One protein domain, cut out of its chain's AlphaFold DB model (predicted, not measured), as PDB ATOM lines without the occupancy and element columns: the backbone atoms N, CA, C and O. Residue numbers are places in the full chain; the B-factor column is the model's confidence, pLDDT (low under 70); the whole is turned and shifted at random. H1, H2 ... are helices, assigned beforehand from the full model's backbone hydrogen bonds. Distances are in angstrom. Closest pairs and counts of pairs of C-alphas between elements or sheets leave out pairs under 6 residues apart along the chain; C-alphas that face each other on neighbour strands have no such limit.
ATOM      1  N   TYR A  32      53.372 -45.058  16.531       90.94
ATOM      2  CA  TYR A  32      52.935 -43.810  15.925       90.94
ATOM      3  C   TYR A  32      52.104 -42.990  16.906       90.94
ATOM      4  O   TYR A  32      51.283 -43.525  17.653       90.94
ATOM      5  N   THR A  33      52.300 -41.679  16.879       91.69
ATOM      6  CA  THR A  33      51.465 -40.715  17.595       91.69
ATOM      7  C   THR A  33      50.340 -40.202  16.704       91.69
ATOM      8  O   THR A  33      50.410 -40.278  15.481       91.69
ATOM      9  N   PHE A  34      49.293 -39.638  17.310       90.44
ATOM     10  CA  PHE A  34      48.219 -39.005  16.544       90.44
ATOM     11  C   PHE A  34      48.737 -37.910  15.609       90.44
ATOM     12  O   PHE A  34      48.350 -37.892  14.447       90.44
ATOM     13  N   ASP A  35      49.614 -37.029  16.100       92.12
ATOM     14  CA  ASP A  35      50.098 -35.885  15.323       92.12
ATOM     15  C   ASP A  35      50.795 -36.365  14.037       92.12
ATOM     16  O   ASP A  35      50.497 -35.863  12.957       92.12
ATOM     17  N   GLU A  36      51.607 -37.426  14.128       92.88
ATOM     18  CA  GLU A  36      52.254 -38.063  12.971       92.88
ATOM     19  C   GLU A  36      51.269 -38.695  11.979       92.88
ATOM     20  O   GLU A  36      51.575 -38.783  10.793       92.88
ATOM     21  N   LEU A  37      50.120 -39.182  12.452       95.62
ATOM     22  CA  LEU A  37      49.133 -39.882  11.624       95.62
ATOM     23  C   LEU A  37      48.073 -38.947  11.035       95.62
ATOM     24  O   LEU A  37      47.488 -39.258  10.001       95.62
ATOM     25  N   SER A  38      47.802 -37.824  11.699       93.19
ATOM     26  CA  SER A  38      46.693 -36.923  11.372       93.19
ATOM     27  C   SER A  38      46.867 -36.204  10.034       93.19
ATOM     28  O   SER A  38      45.879 -35.872   9.378       93.19
ATOM     29  N   GLU A  39      48.115 -36.015   9.610       94.50
ATOM     30  CA  GLU A  39      48.468 -35.372   8.343       94.50
ATOM     31  C   GLU A  39      48.531 -36.353   7.164       94.50
ATOM     32  O   GLU A  39      48.615 -35.917   6.014       94.50
ATOM     33  N   LEU A  40      48.474 -37.663   7.427       97.50
ATOM     34  CA  LEU A  40      48.619 -38.686   6.397       97.50
ATOM     35  C   LEU A  40      47.386 -38.788   5.505       97.50
ATOM     36  O   LEU A  40      46.234 -38.625   5.930       97.50
ATOM     37  N   THR A  41      47.639 -39.154   4.256       98.38
ATOM     38  CA  THR A  41      46.610 -39.661   3.355       98.38
ATOM     39  C   THR A  41      46.138 -41.058   3.773       98.38
ATOM     40  O   THR A  41      46.789 -41.759   4.549       98.38
ATOM     41  N   CYS A  42      44.990 -41.486   3.257       97.81
ATOM     42  CA  CYS A  42      44.464 -42.834   3.457       97.81
ATOM     43  C   CYS A  42      45.427 -43.926   2.962       97.81
ATOM     44  O   CYS A  42      45.543 -44.971   3.604       97.81
ATOM     45  N   GLU A  43      46.116 -43.685   1.844       97.69
ATOM     46  CA  GLU A  43      47.147 -44.584   1.319       97.69
ATOM     47  C   GLU A  43      48.318 -44.710   2.298       97.69
ATOM     48  O   GLU A  43      48.616 -45.812   2.759       97.69
ATOM     49  N   GLU A  44      48.902 -43.586   2.717       98.06
ATOM     50  CA  GLU A  44      50.024 -43.571   3.662       98.06
ATOM     51  C   GLU A  44      49.642 -44.173   5.020       98.06
ATOM     52  O   GLU A  44      50.424 -44.919   5.608       98.06
ATOM     53  N   LEU A  45      48.433 -43.902   5.526       97.25
ATOM     54  CA  LEU A  45      47.942 -44.526   6.755       97.25
ATOM     55  C   LEU A  45      47.849 -46.052   6.608       97.25
ATOM     56  O   LEU A  45      48.211 -46.780   7.535       97.25
ATOM     57  N   GLY A  46      47.384 -46.539   5.453       95.38
ATOM     58  CA  GLY A  46      47.345 -47.964   5.125       95.38
ATOM     59  C   GLY A  46      48.733 -48.602   5.091       95.38
ATOM     60  O   GLY A  46      48.926 -49.682   5.659       95.38
ATOM     61  N   GLU A  47      49.711 -47.914   4.503       96.44
ATOM     62  CA  GLU A  47      51.112 -48.341   4.515       96.44
ATOM     63  C   GLU A  47      51.647 -48.425   5.947       96.44
ATOM     64  O   GLU A  47      52.133 -49.479   6.352       96.44
ATOM     65  N   ARG A  48      51.478 -47.370   6.760       95.50
ATOM     66  CA  ARG A  48      51.944 -47.367   8.160       95.50
ATOM     67  C   ARG A  48      51.280 -48.455   8.988       95.50
ATOM     68  O   ARG A  48      51.926 -49.061   9.840       95.50
ATOM     69  N   HIS A  49      49.998 -48.710   8.752       94.12
ATOM     70  CA  HIS A  49      49.279 -49.775   9.435       94.12
ATOM     71  C   HIS A  49      49.845 -51.157   9.098       94.12
ATOM     72  O   HIS A  49      50.068 -51.961  10.003       94.12
ATOM     73  N   THR A  50      50.135 -51.397   7.820       92.88
ATOM     74  CA  THR A  50      50.741 -52.648   7.351       92.88
ATOM     75  C   THR A  50      52.159 -52.815   7.897       92.88
ATOM     76  O   THR A  50      52.480 -53.872   8.427       92.88
ATOM     77  N   GLU A  51      52.971 -51.751   7.889       92.88
ATOM     78  CA  GLU A  51      54.331 -51.760   8.451       92.88
ATOM     79  C   GLU A  51      54.365 -52.210   9.920       92.88
ATOM     80  O   GLU A  51      55.252 -52.967  10.311       92.88
ATOM     81  N   VAL A  52      53.412 -51.760  10.745       92.31
ATOM     82  CA  VAL A  52      53.331 -52.185  12.154       92.31
ATOM     83  C   VAL A  52      52.967 -53.663  12.256       92.31
ATOM     84  O   VAL A  52      53.606 -54.385  13.017       92.31
ATOM     85  N   ILE A  53      51.973 -54.125  11.491       89.88
ATOM     86  CA  ILE A  53      51.556 -55.536  11.493       89.88
ATOM     87  C   ILE A  53      52.723 -56.442  11.089       89.88
ATOM     88  O   ILE A  53      53.016 -57.411  11.792       89.88
ATOM     89  N   ASP A  54      53.422 -56.095  10.009       90.56
ATOM     90  CA  ASP A  54      54.564 -56.861   9.508       90.56
ATOM     91  C   ASP A  54      55.713 -56.877  10.526       90.56
ATOM     92  O   ASP A  54      56.294 -57.928  10.788       90.56
ATOM     93  N   ALA A  55      55.997 -55.746  11.184       90.12
ATOM     94  CA  ALA A  55      57.037 -55.674  12.211       90.12
ATOM     95  C   ALA A  55      56.741 -56.576  13.423       90.12
ATOM     96  O   ALA A  55      57.649 -57.230  13.942       90.12
ATOM     97  N   TYR A  56      55.483 -56.637  13.869       90.06
ATOM     98  CA  TYR A  56      55.062 -57.555  14.932       90.06
ATOM     99  C   TYR A  56      55.187 -59.018  14.497       90.06
ATOM    100  O   TYR A  56      55.717 -59.845  15.242       90.06
ATOM    101  N   HIS A  57      54.765 -59.329  13.272       88.56
ATOM    102  CA  HIS A  57      54.866 -60.672  12.712       88.56
ATOM    103  C   HIS A  57      56.327 -61.144  12.595       88.56
ATOM    104  O   HIS A  57      56.665 -62.251  13.028       88.56
ATOM    105  N   ASP A  58      57.222 -60.295  12.093       88.94
ATOM    106  CA  ASP A  58      58.652 -60.598  11.984       88.94
ATOM    107  C   ASP A  58      59.312 -60.762  13.361       88.94
ATOM    108  O   ASP A  58      60.122 -61.676  13.568       88.94
ATOM    109  N   ALA A  59      58.942 -59.918  14.331       87.75
ATOM    110  CA  ALA A  59      59.415 -60.037  15.708       87.75
ATOM    111  C   ALA A  59      58.999 -61.374  16.340       87.75
ATOM    112  O   ALA A  59      59.807 -62.003  17.037       87.75
ATOM    113  N   GLU A  60      57.782 -61.834  16.055       89.81
ATOM    114  CA  GLU A  60      57.249 -63.094  16.561       89.81
ATOM    115  C   GLU A  60      57.933 -64.310  15.927       89.81
ATOM    116  O   GLU A  60      58.349 -65.229  16.637       89.81
ATOM    117  N   ILE A  61      58.167 -64.292  14.611       88.06
ATOM    118  CA  ILE A  61      58.959 -65.327  13.927       88.06
ATOM    119  C   ILE A  61      60.367 -65.403  14.519       88.06
ATOM    120  O   ILE A  61      60.876 -66.493  14.801       88.06
ATOM    121  N   ALA A  62      61.006 -64.252  14.733       87.69
ATOM    122  CA  ALA A  62      62.339 -64.202  15.315       87.69
ATOM    123  C   ALA A  62      62.346 -64.717  16.763       87.69
ATOM    124  O   ALA A  62      63.296 -65.391  17.173       87.69
ATOM    125  N   HIS A  63      61.302 -64.420  17.543       86.75
ATOM    126  CA  HIS A  63      61.127 -64.965  18.886       86.75
ATOM    127  C   HIS A  63      60.998 -66.488  18.845       86.75
ATOM    128  O   HIS A  63      61.816 -67.171  19.466       86.75
ATOM    129  N   TYR A  64      60.076 -67.014  18.040       88.12
ATOM    130  CA  TYR A  64      59.881 -68.450  17.861       88.12
ATOM    131  C   TYR A  64      61.168 -69.154  17.419       88.12
ATOM    132  O   TYR A  64      61.528 -70.196  17.962       88.12
ATOM    133  N   GLY A  65      61.929 -68.561  16.496       89.81
ATOM    134  CA  GLY A  65      63.222 -69.098  16.067       89.81
ATOM    135  C   GLY A  65      64.250 -69.229  17.200       89.81
ATOM    136  O   GLY A  65      65.131 -70.086  17.126       89.81
ATOM    137  N   ARG A  66      64.146 -68.414  18.260       89.12
ATOM    138  CA  ARG A  66      65.034 -68.456  19.438       89.12
ATOM    139  C   ARG A  66      64.507 -69.340  20.564       89.12
ATOM    140  O   ARG A  66      65.310 -69.939  21.275       89.12
ATOM    141  N   THR A  67      63.193 -69.385  20.764       90.44
ATOM    142  CA  THR A  67      62.573 -69.986  21.958       90.44
ATOM    143  C   THR A  67      61.784 -71.259  21.664       90.44
ATOM    144  O   THR A  67      61.446 -71.980  22.601       90.44
ATOM    145  N   ALA A  68      61.510 -71.554  20.387       90.62
ATOM    146  CA  ALA A  68      60.586 -72.595  19.930       90.62
ATOM    147  C   ALA A  68      59.173 -72.473  20.540       90.62
ATOM    148  O   ALA A  68      58.456 -73.465  20.674       90.62
ATOM    149  N   ALA A  69      58.782 -71.259  20.920       90.06
ATOM    150  CA  ALA A  69      57.478 -70.931  21.473       90.06
ATOM    151  C   ALA A  69      57.018 -69.575  20.934       90.06
ATOM    152  O   ALA A  69      57.848 -68.749  20.568       90.06
ATOM    153  N   PHE A  70      55.705 -69.362  20.888       87.56
ATOM    154  CA  PHE A  70      55.125 -68.047  20.624       87.56
ATOM    155  C   PHE A  70      54.874 -67.306  21.940       87.56
ATOM    156  O   PHE A  70      54.680 -67.942  22.986       87.56
ATOM    157  N   HIS A  71      54.825 -65.977  21.894       86.94
ATOM    158  CA  HIS A  71      54.264 -65.196  22.989       86.94
ATOM    159  C   HIS A  71      52.784 -65.561  23.201       86.94
ATOM    160  O   HIS A  71      52.099 -66.070  22.312       86.94
ATOM    161  N   ALA A  72      52.277 -65.327  24.415       83.62
ATOM    162  CA  ALA A  72      50.900 -65.681  24.776       83.62
ATOM    163  C   ALA A  72      49.846 -64.879  23.992       83.62
ATOM    164  O   ALA A  72      48.733 -65.358  23.789       83.62
ATOM    165  N   ASP A  73      50.210 -63.677  23.551       77.88
ATOM    166  CA  ASP A  73      49.430 -62.820  22.658       77.88
ATOM    167  C   ASP A  73      49.608 -63.188  21.175       77.88
ATOM    168  O   ASP A  73      49.014 -62.545  20.319       77.88
ATOM    169  N   LEU A  74      50.391 -64.231  20.862       80.56
ATOM    170  CA  LEU A  74      50.700 -64.697  19.508       80.56
ATOM    171  C   LEU A  74      51.365 -63.628  18.625       80.56
ATOM    172  O   LEU A  74      51.238 -63.684  17.402       80.56
ATOM    173  N   GLY A  75      52.038 -62.644  19.232       78.88
ATOM    174  CA  GLY A  75      52.628 -61.523  18.501       78.88
ATOM    175  C   GLY A  75      51.584 -60.592  17.882       78.88
ATOM    176  O   GLY A  75      51.894 -59.838  16.963       78.88
ATOM    177  N   ILE A  76      50.337 -60.649  18.351       83.69
ATOM    178  CA  ILE A  76      49.256 -59.785  17.889       83.69
ATOM    179  C   ILE A  76      49.446 -58.399  18.530       83.69
ATOM    180  O   ILE A  76      49.434 -58.306  19.761       83.69
ATOM    181  N   PRO A  77      49.609 -57.313  17.745       87.69
ATOM    182  CA  PRO A  77      49.747 -55.972  18.303       87.69
ATOM    183  C   PRO A  77      48.521 -55.584  19.127       87.69
ATOM    184  O   PRO A  77      47.392 -55.928  18.782       87.69
ATOM    185  N   SER A  78      48.723 -54.820  20.198       87.62
ATOM    186  CA  SER A  78      47.606 -54.195  20.900       87.62
ATOM    187  C   SER A  78      46.927 -53.144  20.012       87.62
ATOM    188  O   SER A  78      47.512 -52.592  19.082       87.62
ATOM    189  N   GLU A  79      45.648 -52.872  20.266       87.06
ATOM    190  CA  GLU A  79      44.890 -51.933  19.431       87.06
ATOM    191  C   GLU A  79      45.469 -50.507  19.497       87.06
ATOM    192  O   GLU A  79      45.517 -49.803  18.494       87.06
ATOM    193  N   ASP A  80      46.021 -50.106  20.640       87.62
ATOM    194  CA  ASP A  80      46.612 -48.785  20.871       87.62
ATOM    195  C   ASP A  80      47.969 -48.544  20.196       87.62
ATOM    196  O   ASP A  80      48.504 -47.439  20.283       87.62
ATOM    197  N   VAL A  81      48.516 -49.539  19.497       90.62
ATOM    198  CA  VAL A  81      49.729 -49.372  18.681       90.62
ATOM    199  C   VAL A  81      49.441 -49.391  17.183       90.62
ATOM    200  O   VAL A  81      50.303 -49.018  16.388       90.62
ATOM    201  N   LEU A  82      48.236 -49.801  16.781       93.44
ATOM    202  CA  LEU A  82      47.852 -49.885  15.378       93.44
ATOM    203  C   LEU A  82      47.458 -48.495  14.849       93.44
ATOM    204  O   LEU A  82      46.533 -47.889  15.388       93.44
ATOM    205  N   PRO A  83      48.071 -47.996  13.756       95.31
ATOM    206  CA  PRO A  83      47.852 -46.631  13.264       95.31
ATOM    207  C   PRO A  83      46.388 -46.223  13.065       95.31
ATOM    208  O   PRO A  83      45.980 -45.165  13.540       95.31
ATOM    209  N   TYR A  84      45.569 -47.074  12.438       94.94
ATOM    210  CA  TYR A  84      44.133 -46.810  12.307       94.94
ATOM    211  C   TYR A  84      43.454 -46.609  13.665       94.94
ATOM    212  O   TYR A  84      42.734 -45.632  13.842       94.94
ATOM    213  N   ALA A  85      43.706 -47.487  14.633       94.31
ATOM    214  CA  ALA A  85      43.092 -47.407  15.951       94.31
ATOM    215  C   ALA A  85      43.602 -46.210  16.768       94.31
ATOM    216  O   ALA A  85      42.792 -45.517  17.381       94.31
ATOM    217  N   VAL A  86      44.902 -45.899  16.719       95.06
ATOM    218  CA  VAL A  86      45.472 -44.684  17.335       95.06
ATOM    219  C   VAL A  86      44.757 -43.434  16.826       95.06
ATOM    220  O   VAL A  86      44.317 -42.594  17.619       95.06
ATOM    221  N   LEU A  87      44.607 -43.325  15.505       95.75
ATOM    222  CA  LEU A  87      43.951 -42.185  14.877       95.75
ATOM    223  C   LEU A  87      42.450 -42.143  15.221       95.75
ATOM    224  O   LEU A  87      41.941 -41.090  15.609       95.75
ATOM    225  N   MET A  88      41.764 -43.290  15.175       95.06
ATOM    226  CA  MET A  88      40.344 -43.419  15.525       95.06
ATOM    227  C   MET A  88      40.055 -43.031  16.973       95.06
ATOM    228  O   MET A  88      39.166 -42.216  17.207       95.06
ATOM    229  N   MET A  89      40.792 -43.574  17.946       93.75
ATOM    230  CA  MET A  89      40.572 -43.291  19.370       93.75
ATOM    231  C   MET A  89      40.673 -41.797  19.656       93.75
ATOM    232  O   MET A  89      39.854 -41.230  20.383       93.75
ATOM    233  N   ARG A  90      41.667 -41.132  19.058       94.31
ATOM    234  CA  ARG A  90      41.833 -39.695  19.238       94.31
ATOM    235  C   ARG A  90      40.742 -38.898  18.524       94.31
ATOM    236  O   ARG A  90      40.182 -38.000  19.147       94.31
ATOM    237  N   PHE A  91      40.394 -39.256  17.289       95.00
ATOM    238  CA  PHE A  91      39.275 -38.645  16.567       95.00
ATOM    239  C   PHE A  91      37.971 -38.749  17.368       95.00
ATOM    240  O   PHE A  91      37.276 -37.755  17.566       95.00
ATOM    241  N   MET A  92      37.661 -39.937  17.888       94.00
ATOM    242  CA  MET A  92      36.483 -40.182  18.715       94.00
ATOM    243  C   MET A  92      36.473 -39.305  19.960       94.00
ATOM    244  O   MET A  92      35.466 -38.665  20.253       94.00
ATOM    245  N   ARG A  93      37.605 -39.236  20.663       93.56
ATOM    246  CA  ARG A  93      37.752 -38.405  21.857       93.56
ATOM    247  C   ARG A  93      37.527 -36.926  21.551       93.56
ATOM    248  O   ARG A  93      36.837 -36.255  22.311       93.56
ATOM    249  N   ASP A  94      38.087 -36.431  20.452       94.25
ATOM    250  CA  ASP A  94      37.978 -35.021  20.071       94.25
ATOM    251  C   ASP A  94      36.560 -34.662  19.571       94.25
ATOM    252  O   ASP A  94      36.161 -33.506  19.663       94.25
ATOM    253  N   ASN A  95      35.765 -35.656  19.152       93.12
ATOM    254  CA  ASN A  95      34.378 -35.501  18.692       93.12
ATOM    255  C   ASN A  95      33.326 -36.053  19.683       93.12
ATOM    256  O   ASN A  95      32.162 -36.221  19.324       93.12
ATOM    257  N   ASN A  96      33.709 -36.372  20.927       92.75
ATOM    258  CA  ASN A  96      32.830 -36.964  21.951       92.75
ATOM    259  C   ASN A  96      32.073 -38.240  21.509       92.75
ATOM    260  O   ASN A  96      30.960 -38.513  21.967       92.75
ATOM    261  N   ILE A  97      32.674 -39.051  20.639       91.38
ATOM    262  CA  ILE A  97      32.121 -40.340  20.215       91.38
ATOM    263  C   ILE A  97      32.468 -41.388  21.278       91.38
ATOM    264  O   ILE A  97      33.637 -41.686  21.516       91.38
ATOM    265  N   SER A  98      31.452 -41.972  21.914       87.00
ATOM    266  CA  SER A  98      31.650 -43.048  22.892       87.00
ATOM    267  C   SER A  98      31.973 -44.376  22.207       87.00
ATOM    268  O   SER A  98      31.284 -44.765  21.263       87.00
ATOM    269  N   GLU A  99      32.932 -45.136  22.742       82.25
ATOM    270  CA  GLU A  99      33.207 -46.517  22.309       82.25
ATOM    271  C   GLU A  99      31.966 -47.411  22.393       82.25
ATOM    272  O   GLU A  99      31.756 -48.268  21.538       82.25
ATOM    273  N   THR A 100      31.082 -47.171  23.366       81.19
ATOM    274  CA  THR A 100      29.823 -47.922  23.517       81.19
ATOM    275  C   THR A 100      28.876 -47.763  22.329       81.19
ATOM    276  O   THR A 100      27.974 -48.577  22.163       81.19
ATOM    277  N   ASN A 101      29.053 -46.716  21.518       77.50
ATOM    278  CA  ASN A 101      28.267 -46.505  20.303       77.50
ATOM    279  C   ASN A 101      28.791 -47.342  19.128       77.50
ATOM    280  O   ASN A 101      28.106 -47.452  18.116       77.50
ATOM    281  N   LEU A 102      30.000 -47.901  19.248       81.06
ATOM    282  CA  LEU A 102      30.726 -48.565  18.164       81.06
ATOM    283  C   LEU A 102      30.964 -50.051  18.440       81.06
ATOM    284  O   LEU A 102      30.915 -50.879  17.531       81.06
ATOM    285  N   VAL A 103      31.234 -50.392  19.697       76.12
ATOM    286  CA  VAL A 103      31.640 -51.732  20.110       76.12
ATOM    287  C   VAL A 103      30.427 -52.487  20.636       76.12
ATOM    288  O   VAL A 103      29.944 -52.247  21.740       76.12
ATOM    289  N   THR A 104      29.940 -53.445  19.850       68.88
ATOM    290  CA  THR A 104      28.791 -54.292  20.223       68.88
ATOM    291  C   THR A 104      29.200 -55.678  20.728       68.88
ATOM    292  O   THR A 104      28.348 -56.456  21.164       68.88
ATOM    293  N   ARG A 105      30.496 -56.021  20.667       67.25
ATOM    294  CA  ARG A 105      31.030 -57.346  21.017       67.25
ATOM    295  C   ARG A 105      32.384 -57.250  21.713       67.25
ATOM    296  O   ARG A 105      33.199 -56.399  21.383       67.25
ATOM    297  N   SER A 106      32.641 -58.195  22.616       66.88
ATOM    298  CA  SER A 106      33.963 -58.400  23.213       66.88
ATOM    299  C   SER A 106      34.853 -59.166  22.230       66.88
ATOM    300  O   SER A 106      34.708 -60.380  22.090       66.88
ATOM    301  N   MET A 107      35.748 -58.461  21.542       71.88
ATOM    302  CA  MET A 107      36.727 -58.997  20.584       71.88
ATOM    303  C   MET A 107      38.138 -58.507  20.960       71.88
ATOM    304  O   MET A 107      38.232 -57.526  21.693       71.88
ATOM    305  N   PRO A 108      39.226 -59.141  20.472       67.75
ATOM    306  CA  PRO A 108      40.597 -58.693  20.752       67.75
ATOM    307  C   PRO A 108      40.917 -57.266  20.266       67.75
ATOM    308  O   PRO A 108      41.693 -56.576  20.916       67.75
ATOM    309  N   TRP A 109      40.286 -56.817  19.172       78.50
ATOM    310  CA  TRP A 109      40.412 -55.461  18.607       78.50
ATOM    311  C   TRP A 109      39.039 -54.814  18.372       78.50
ATOM    312  O   TRP A 109      38.548 -54.760  17.242       78.50
ATOM    313  N   PRO A 110      38.330 -54.432  19.440       81.56
ATOM    314  CA  PRO A 110      36.936 -54.022  19.347       81.56
ATOM    315  C   PRO A 110      36.703 -52.821  18.418       81.56
ATOM    316  O   PRO A 110      35.674 -52.795  17.736       81.56
ATOM    317  N   LEU A 111      37.630 -51.862  18.339       84.31
ATOM    318  CA  LEU A 111      37.509 -50.718  17.430       84.31
ATOM    319  C   LEU A 111      37.757 -51.127  15.981       84.31
ATOM    320  O   LEU A 111      36.976 -50.736  15.113       84.31
ATOM    321  N   LEU A 112      38.766 -51.955  15.708       85.50
ATOM    322  CA  LEU A 112      39.045 -52.450  14.348       85.50
ATOM    323  C   LEU A 112      38.016 -53.478  13.848       85.50
ATOM    324  O   LEU A 112      37.991 -53.815  12.667       85.50
ATOM    325  N   TYR A 113      37.128 -53.956  14.719       84.69
ATOM    326  CA  TYR A 113      35.948 -54.742  14.343       84.69
ATOM    327  C   TYR A 113      34.640 -53.937  14.367       84.69
ATOM    328  O   TYR A 113      33.568 -54.519  14.192       84.69
ATOM    329  N   SER A 114      34.699 -52.624  14.591       88.50
ATOM    330  CA  SER A 114      33.508 -51.771  14.630       88.50
ATOM    331  C   SER A 114      32.992 -51.411  13.234       88.50
ATOM    332  O   SER A 114      33.749 -51.344  12.262       88.50
ATOM    333  N   ASP A 115      31.699 -51.078  13.154       90.44
ATOM    334  CA  ASP A 115      31.090 -50.530  11.932       90.44
ATOM    335  C   ASP A 115      31.769 -49.220  11.502       90.44
ATOM    336  O   ASP A 115      31.837 -48.907  10.313       90.44
ATOM    337  N   PHE A 116      32.323 -48.468  12.461       93.69
ATOM    338  CA  PHE A 116      33.067 -47.252  12.166       93.69
ATOM    339  C   PHE A 116      34.372 -47.547  11.438       93.69
ATOM    340  O   PHE A 116      34.609 -46.947  10.393       93.69
ATOM    341  N   TYR A 117      35.175 -48.505  11.912       94.19
ATOM    342  CA  TYR A 117      36.380 -48.921  11.190       94.19
ATOM    343  C   TYR A 117      36.045 -49.422   9.785       94.19
ATOM    344  O   TYR A 117      36.665 -48.982   8.823       94.19
ATOM    345  N   TYR A 118      35.024 -50.274   9.649       94.19
ATOM    346  CA  TYR A 118      34.597 -50.777   8.342       94.19
ATOM    347  C   TYR A 118      34.265 -49.642   7.363       94.19
ATOM    348  O   TYR A 118      34.713 -49.648   6.213       94.19
ATOM    349  N   GLU A 119      33.517 -48.638   7.822       96.44
ATOM    350  CA  GLU A 119      33.156 -47.485   7.002       96.44
ATOM    351  C   GLU A 119      34.367 -46.598   6.669       96.44
ATOM    352  O   GLU A 119      34.488 -46.141   5.527       96.44
ATOM    353  N   ILE A 120      35.286 -46.391   7.620       96.50
ATOM    354  CA  ILE A 120      36.545 -45.664   7.393       96.50
ATOM    355  C   ILE A 120      37.375 -46.377   6.333       96.50
ATOM    356  O   ILE A 120      37.766 -45.756   5.347       96.50
ATOM    357  N   SER A 121      37.620 -47.679   6.495       95.19
ATOM    358  CA  SER A 121      38.411 -48.469   5.551       95.19
ATOM    359  C   SER A 121      37.796 -48.449   4.155       95.19
ATOM    360  O   SER A 121      38.517 -48.270   3.175       95.19
ATOM    361  N   GLY A 122      36.469 -48.570   4.044       96.81
ATOM    362  CA  GLY A 122      35.768 -48.453   2.765       96.81
ATOM    363  C   GLY A 122      35.923 -47.069   2.129       96.81
ATOM    364  O   GLY A 122      36.191 -46.959   0.932       96.81
ATOM    365  N   THR A 123      35.815 -46.009   2.934       97.56
ATOM    366  CA  THR A 123      35.980 -44.620   2.478       97.56
ATOM    367  C   THR A 123      37.411 -44.352   2.015       97.56
ATOM    368  O   THR A 123      37.605 -43.784   0.938       97.56
ATOM    369  N   CYS A 124      38.404 -44.810   2.778       97.44
ATOM    370  CA  CYS A 124      39.818 -44.680   2.446       97.44
ATOM    371  C   CYS A 124      40.208 -45.491   1.207       97.44
ATOM    372  O   CYS A 124      40.909 -44.976   0.341       97.44
ATOM    373  N   ALA A 125      39.704 -46.720   1.062       96.88
ATOM    374  CA  ALA A 125      39.950 -47.536  -0.127       96.88
ATOM    375  C   ALA A 125      39.381 -46.894  -1.404       96.88
ATOM    376  O   ALA A 125      39.973 -47.006  -2.476       96.88
ATOM    377  N   ALA A 126      38.243 -46.203  -1.299       97.81
ATOM    378  CA  ALA A 126      37.655 -45.471  -2.416       97.81
ATOM    379  C   ALA A 126      38.368 -44.137  -2.715       97.81
ATOM    380  O   ALA A 126      38.280 -43.646  -3.840       97.81
ATOM    381  N   ASN A 127      39.059 -43.550  -1.732       97.81
ATOM    382  CA  ASN A 127      39.671 -42.223  -1.821       97.81
ATOM    383  C   ASN A 127      41.093 -42.221  -1.219       97.81
ATOM    384  O   ASN A 127      41.318 -41.592  -0.184       97.81
ATOM    385  N   PRO A 128      42.073 -42.887  -1.853       96.94
ATOM    386  CA  PRO A 128      43.410 -43.071  -1.274       96.94
ATOM    387  C   PRO A 128      44.153 -41.755  -0.997       96.94
ATOM    388  O   PRO A 128      44.904 -41.668  -0.031       96.94
ATOM    389  N   SER A 129      43.902 -40.712  -1.795       97.94
ATOM    390  CA  SER A 129      44.543 -39.398  -1.660       97.94
ATOM    391  C   SER A 129      43.881 -38.462  -0.647       97.94
ATOM    392  O   SER A 129      44.377 -37.356  -0.423       97.94
ATOM    393  N   TRP A 130      42.745 -38.845  -0.059       97.69
ATOM    394  CA  TRP A 130      42.143 -38.054   1.010       97.69
ATOM    395  C   TRP A 130      42.987 -38.132   2.269       97.69
ATOM    396  O   TRP A 130      43.555 -39.178   2.571       97.69
ATOM    397  N   GLN A 131      43.012 -37.043   3.036       97.88
ATOM    398  CA  GLN A 131      43.519 -37.099   4.402       97.88
ATOM    399  C   GLN A 131      42.698 -38.109   5.204       97.88
ATOM    400  O   GLN A 131      41.465 -38.113   5.140       97.88
ATOM    401  N   ALA A 132      43.370 -38.950   5.982       96.88
ATOM    402  CA  ALA A 132      42.705 -40.011   6.726       96.88
ATOM    403  C   ALA A 132      41.687 -39.462   7.738       96.88
ATOM    404  O   ALA A 132      40.600 -40.018   7.892       96.88
ATOM    405  N   VAL A 133      41.991 -38.324   8.372       96.62
ATOM    406  CA  VAL A 133      41.061 -37.629   9.279       96.62
ATOM    407  C   VAL A 133      39.800 -37.165   8.545       96.62
ATOM    408  O   VAL A 133      38.699 -37.260   9.085       96.62
ATOM    409  N   GLU A 134      39.929 -36.714   7.297       96.81
ATOM    410  CA  GLU A 134      38.778 -36.323   6.481       96.81
ATOM    411  C   GLU A 134      37.917 -37.540   6.122       96.81
ATOM    412  O   GLU A 134      36.694 -37.482   6.246       96.81
ATOM    413  N   ALA A 135      38.534 -38.672   5.766       97.06
ATOM    414  CA  ALA A 135      37.801 -39.921   5.572       97.06
ATOM    415  C   ALA A 135      37.051 -40.337   6.851       97.06
ATOM    416  O   ALA A 135      35.858 -40.628   6.782       97.06
ATOM    417  N   MET A 136      37.693 -40.259   8.026       96.81
ATOM    418  CA  MET A 136      37.042 -40.534   9.315       96.81
ATOM    419  C   MET A 136      35.858 -39.617   9.588       96.81
ATOM    420  O   MET A 136      34.805 -40.086  10.023       96.81
ATOM    421  N   ARG A 137      35.989 -38.325   9.282       96.88
ATOM    422  CA  ARG A 137      34.896 -37.362   9.421       96.88
ATOM    423  C   ARG A 137      33.714 -37.716   8.524       96.88
ATOM    424  O   ARG A 137      32.576 -37.719   8.994       96.88
ATOM    425  N   GLN A 138      33.958 -38.055   7.259       97.25
ATOM    426  CA  GLN A 138      32.896 -38.461   6.331       97.25
ATOM    427  C   GLN A 138      32.216 -39.759   6.771       97.25
ATOM    428  O   GLN A 138      30.986 -39.848   6.756       97.25
ATOM    429  N   SER A 139      32.990 -40.739   7.236       96.81
ATOM    430  CA  SER A 139      32.459 -41.983   7.797       96.81
ATOM    431  C   SER A 139      31.617 -41.726   9.049       96.81
ATOM    432  O   SER A 139      30.511 -42.251   9.166       96.81
ATOM    433  N   ALA A 140      32.079 -40.857   9.951       95.62
ATOM    434  CA  ALA A 140      31.351 -40.493  11.163       95.62
ATOM    435  C   ALA A 140      30.030 -39.774  10.844       95.62
ATOM    436  O   ALA A 140      29.001 -40.089  11.442       95.62
ATOM    437  N   LEU A 141      30.027 -38.866   9.861       95.62
ATOM    438  CA  LEU A 141      28.811 -38.214   9.364       95.62
ATOM    439  C   LEU A 141      27.829 -39.220   8.763       95.62
ATOM    440  O   LEU A 141      26.630 -39.159   9.041       95.62
ATOM    441  N   LYS A 142      28.325 -40.153   7.946       94.94
ATOM    442  CA  LYS A 142      27.501 -41.178   7.298       94.94
ATOM    443  C   LYS A 142      26.845 -42.113   8.311       94.94
ATOM    444  O   LYS A 142      25.687 -42.483   8.131       94.94
ATOM    445  N   LEU A 143      27.559 -42.451   9.380       93.44
ATOM    446  CA  LEU A 143      27.051 -43.274  10.479       93.44
ATOM    447  C   LEU A 143      26.225 -42.480  11.505       93.44
ATOM    448  O   LEU A 143      25.688 -43.071  12.438       93.44
ATOM    449  N   GLY A 144      26.102 -41.157  11.350       93.00
ATOM    450  CA  GLY A 144      25.374 -40.303  12.291       93.00
ATOM    451  C   GLY A 144      26.033 -40.198  13.669       93.00
ATOM    452  O   GLY A 144      25.348 -39.906  14.647       93.00
TER     453      GLY A 144
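This is residues 32 to 144 of the 152 residues of an uncharacterized protein of Actibacterium lipolyticum (UniProt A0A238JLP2). A head of four shorter helices, H1, H3, H4 and H5, gathers at one end of a long helix, H2, which runs out from it as an arm. Residues 68 to 82 fold back from the far end of this arm to the head, where H3 begins, and a second long loop, residues 95 to 114, leads from H3 to H4. The printed part has 113 residues with five named helices, H1 to H5 in order along it, and no named strand; its class is all helix. By its radius of gyration of the C-alphas, 15.2 A, it is compact, yet its outline is elongated, with spans of 48 by 31 by 23 A.

H1 is residues 34 to 38, beginning at C-alpha 34, (48.219, -39.005, 16.544). H2 is residues 42 to 67 and measures 37.5 A from first to last C-alpha, ending at C-alpha 67, (62.573, -69.986, 21.958). H3, residues 83 to 94, measures 16.7 A, and H4, residues 115 to 126, measures 16.6 A. H5, residues 132 to 142, measures 15.3 A and ends at C-alpha 142, (27.501, -41.178, 7.298).

H1 touches H3, the closest C-alphas being those of Phe 34 and Leu 87, 5.6 A apart. H1 is close to H2 but not clearly touching, with the C-alphas of Leu 37 and Leu 45 6.8 A apart. H2 touches H3 with residues 45 to 52 alone, closest at the C-alphas of His 49 and Pro 83, 5.2 A, at a steep tilt of 55 degrees, opposite ways. H2 and H4 touch only at their ends, where the C-alphas of Cys 42 and Cys 124 are closest at 5.1 A. H2 and H5 only just touch, with 3 pairs of C-alphas within 8 A, and only at their ends; Cys 42 and Ala 132 have the closest C-alphas, 4.7 A apart. H3 and H4 are near each other, with 7 pairs of C-alphas within 10 A. H4 and H5 touch at a steep tilt of 58 degrees, opposite ways, and their closest C-alphas, those of Ile 120 and Met 136, are 5.5 A apart. H3 touches H5 with residues 87 to 91 alone, closest at the C-alphas of Phe 91 and Val 133, 7.6 A. H1 and H4 are apart. In H1, H2, H3, H4 and H5 every O i to N i+4 pair is within hydrogen-bond range.

The two C-alphas farthest apart, those of Arg 66 and Gly 144, are 49.2 A from each other. The printed part has no cut. The links H2 to H3, 15 residues, and H3 to H4, 20 residues, are long; H1 to H2 and H4 to H5 are tight. The mean pLDDT of the printed part is 90.7, and residues 104 to 106 and residue 108 are under 70.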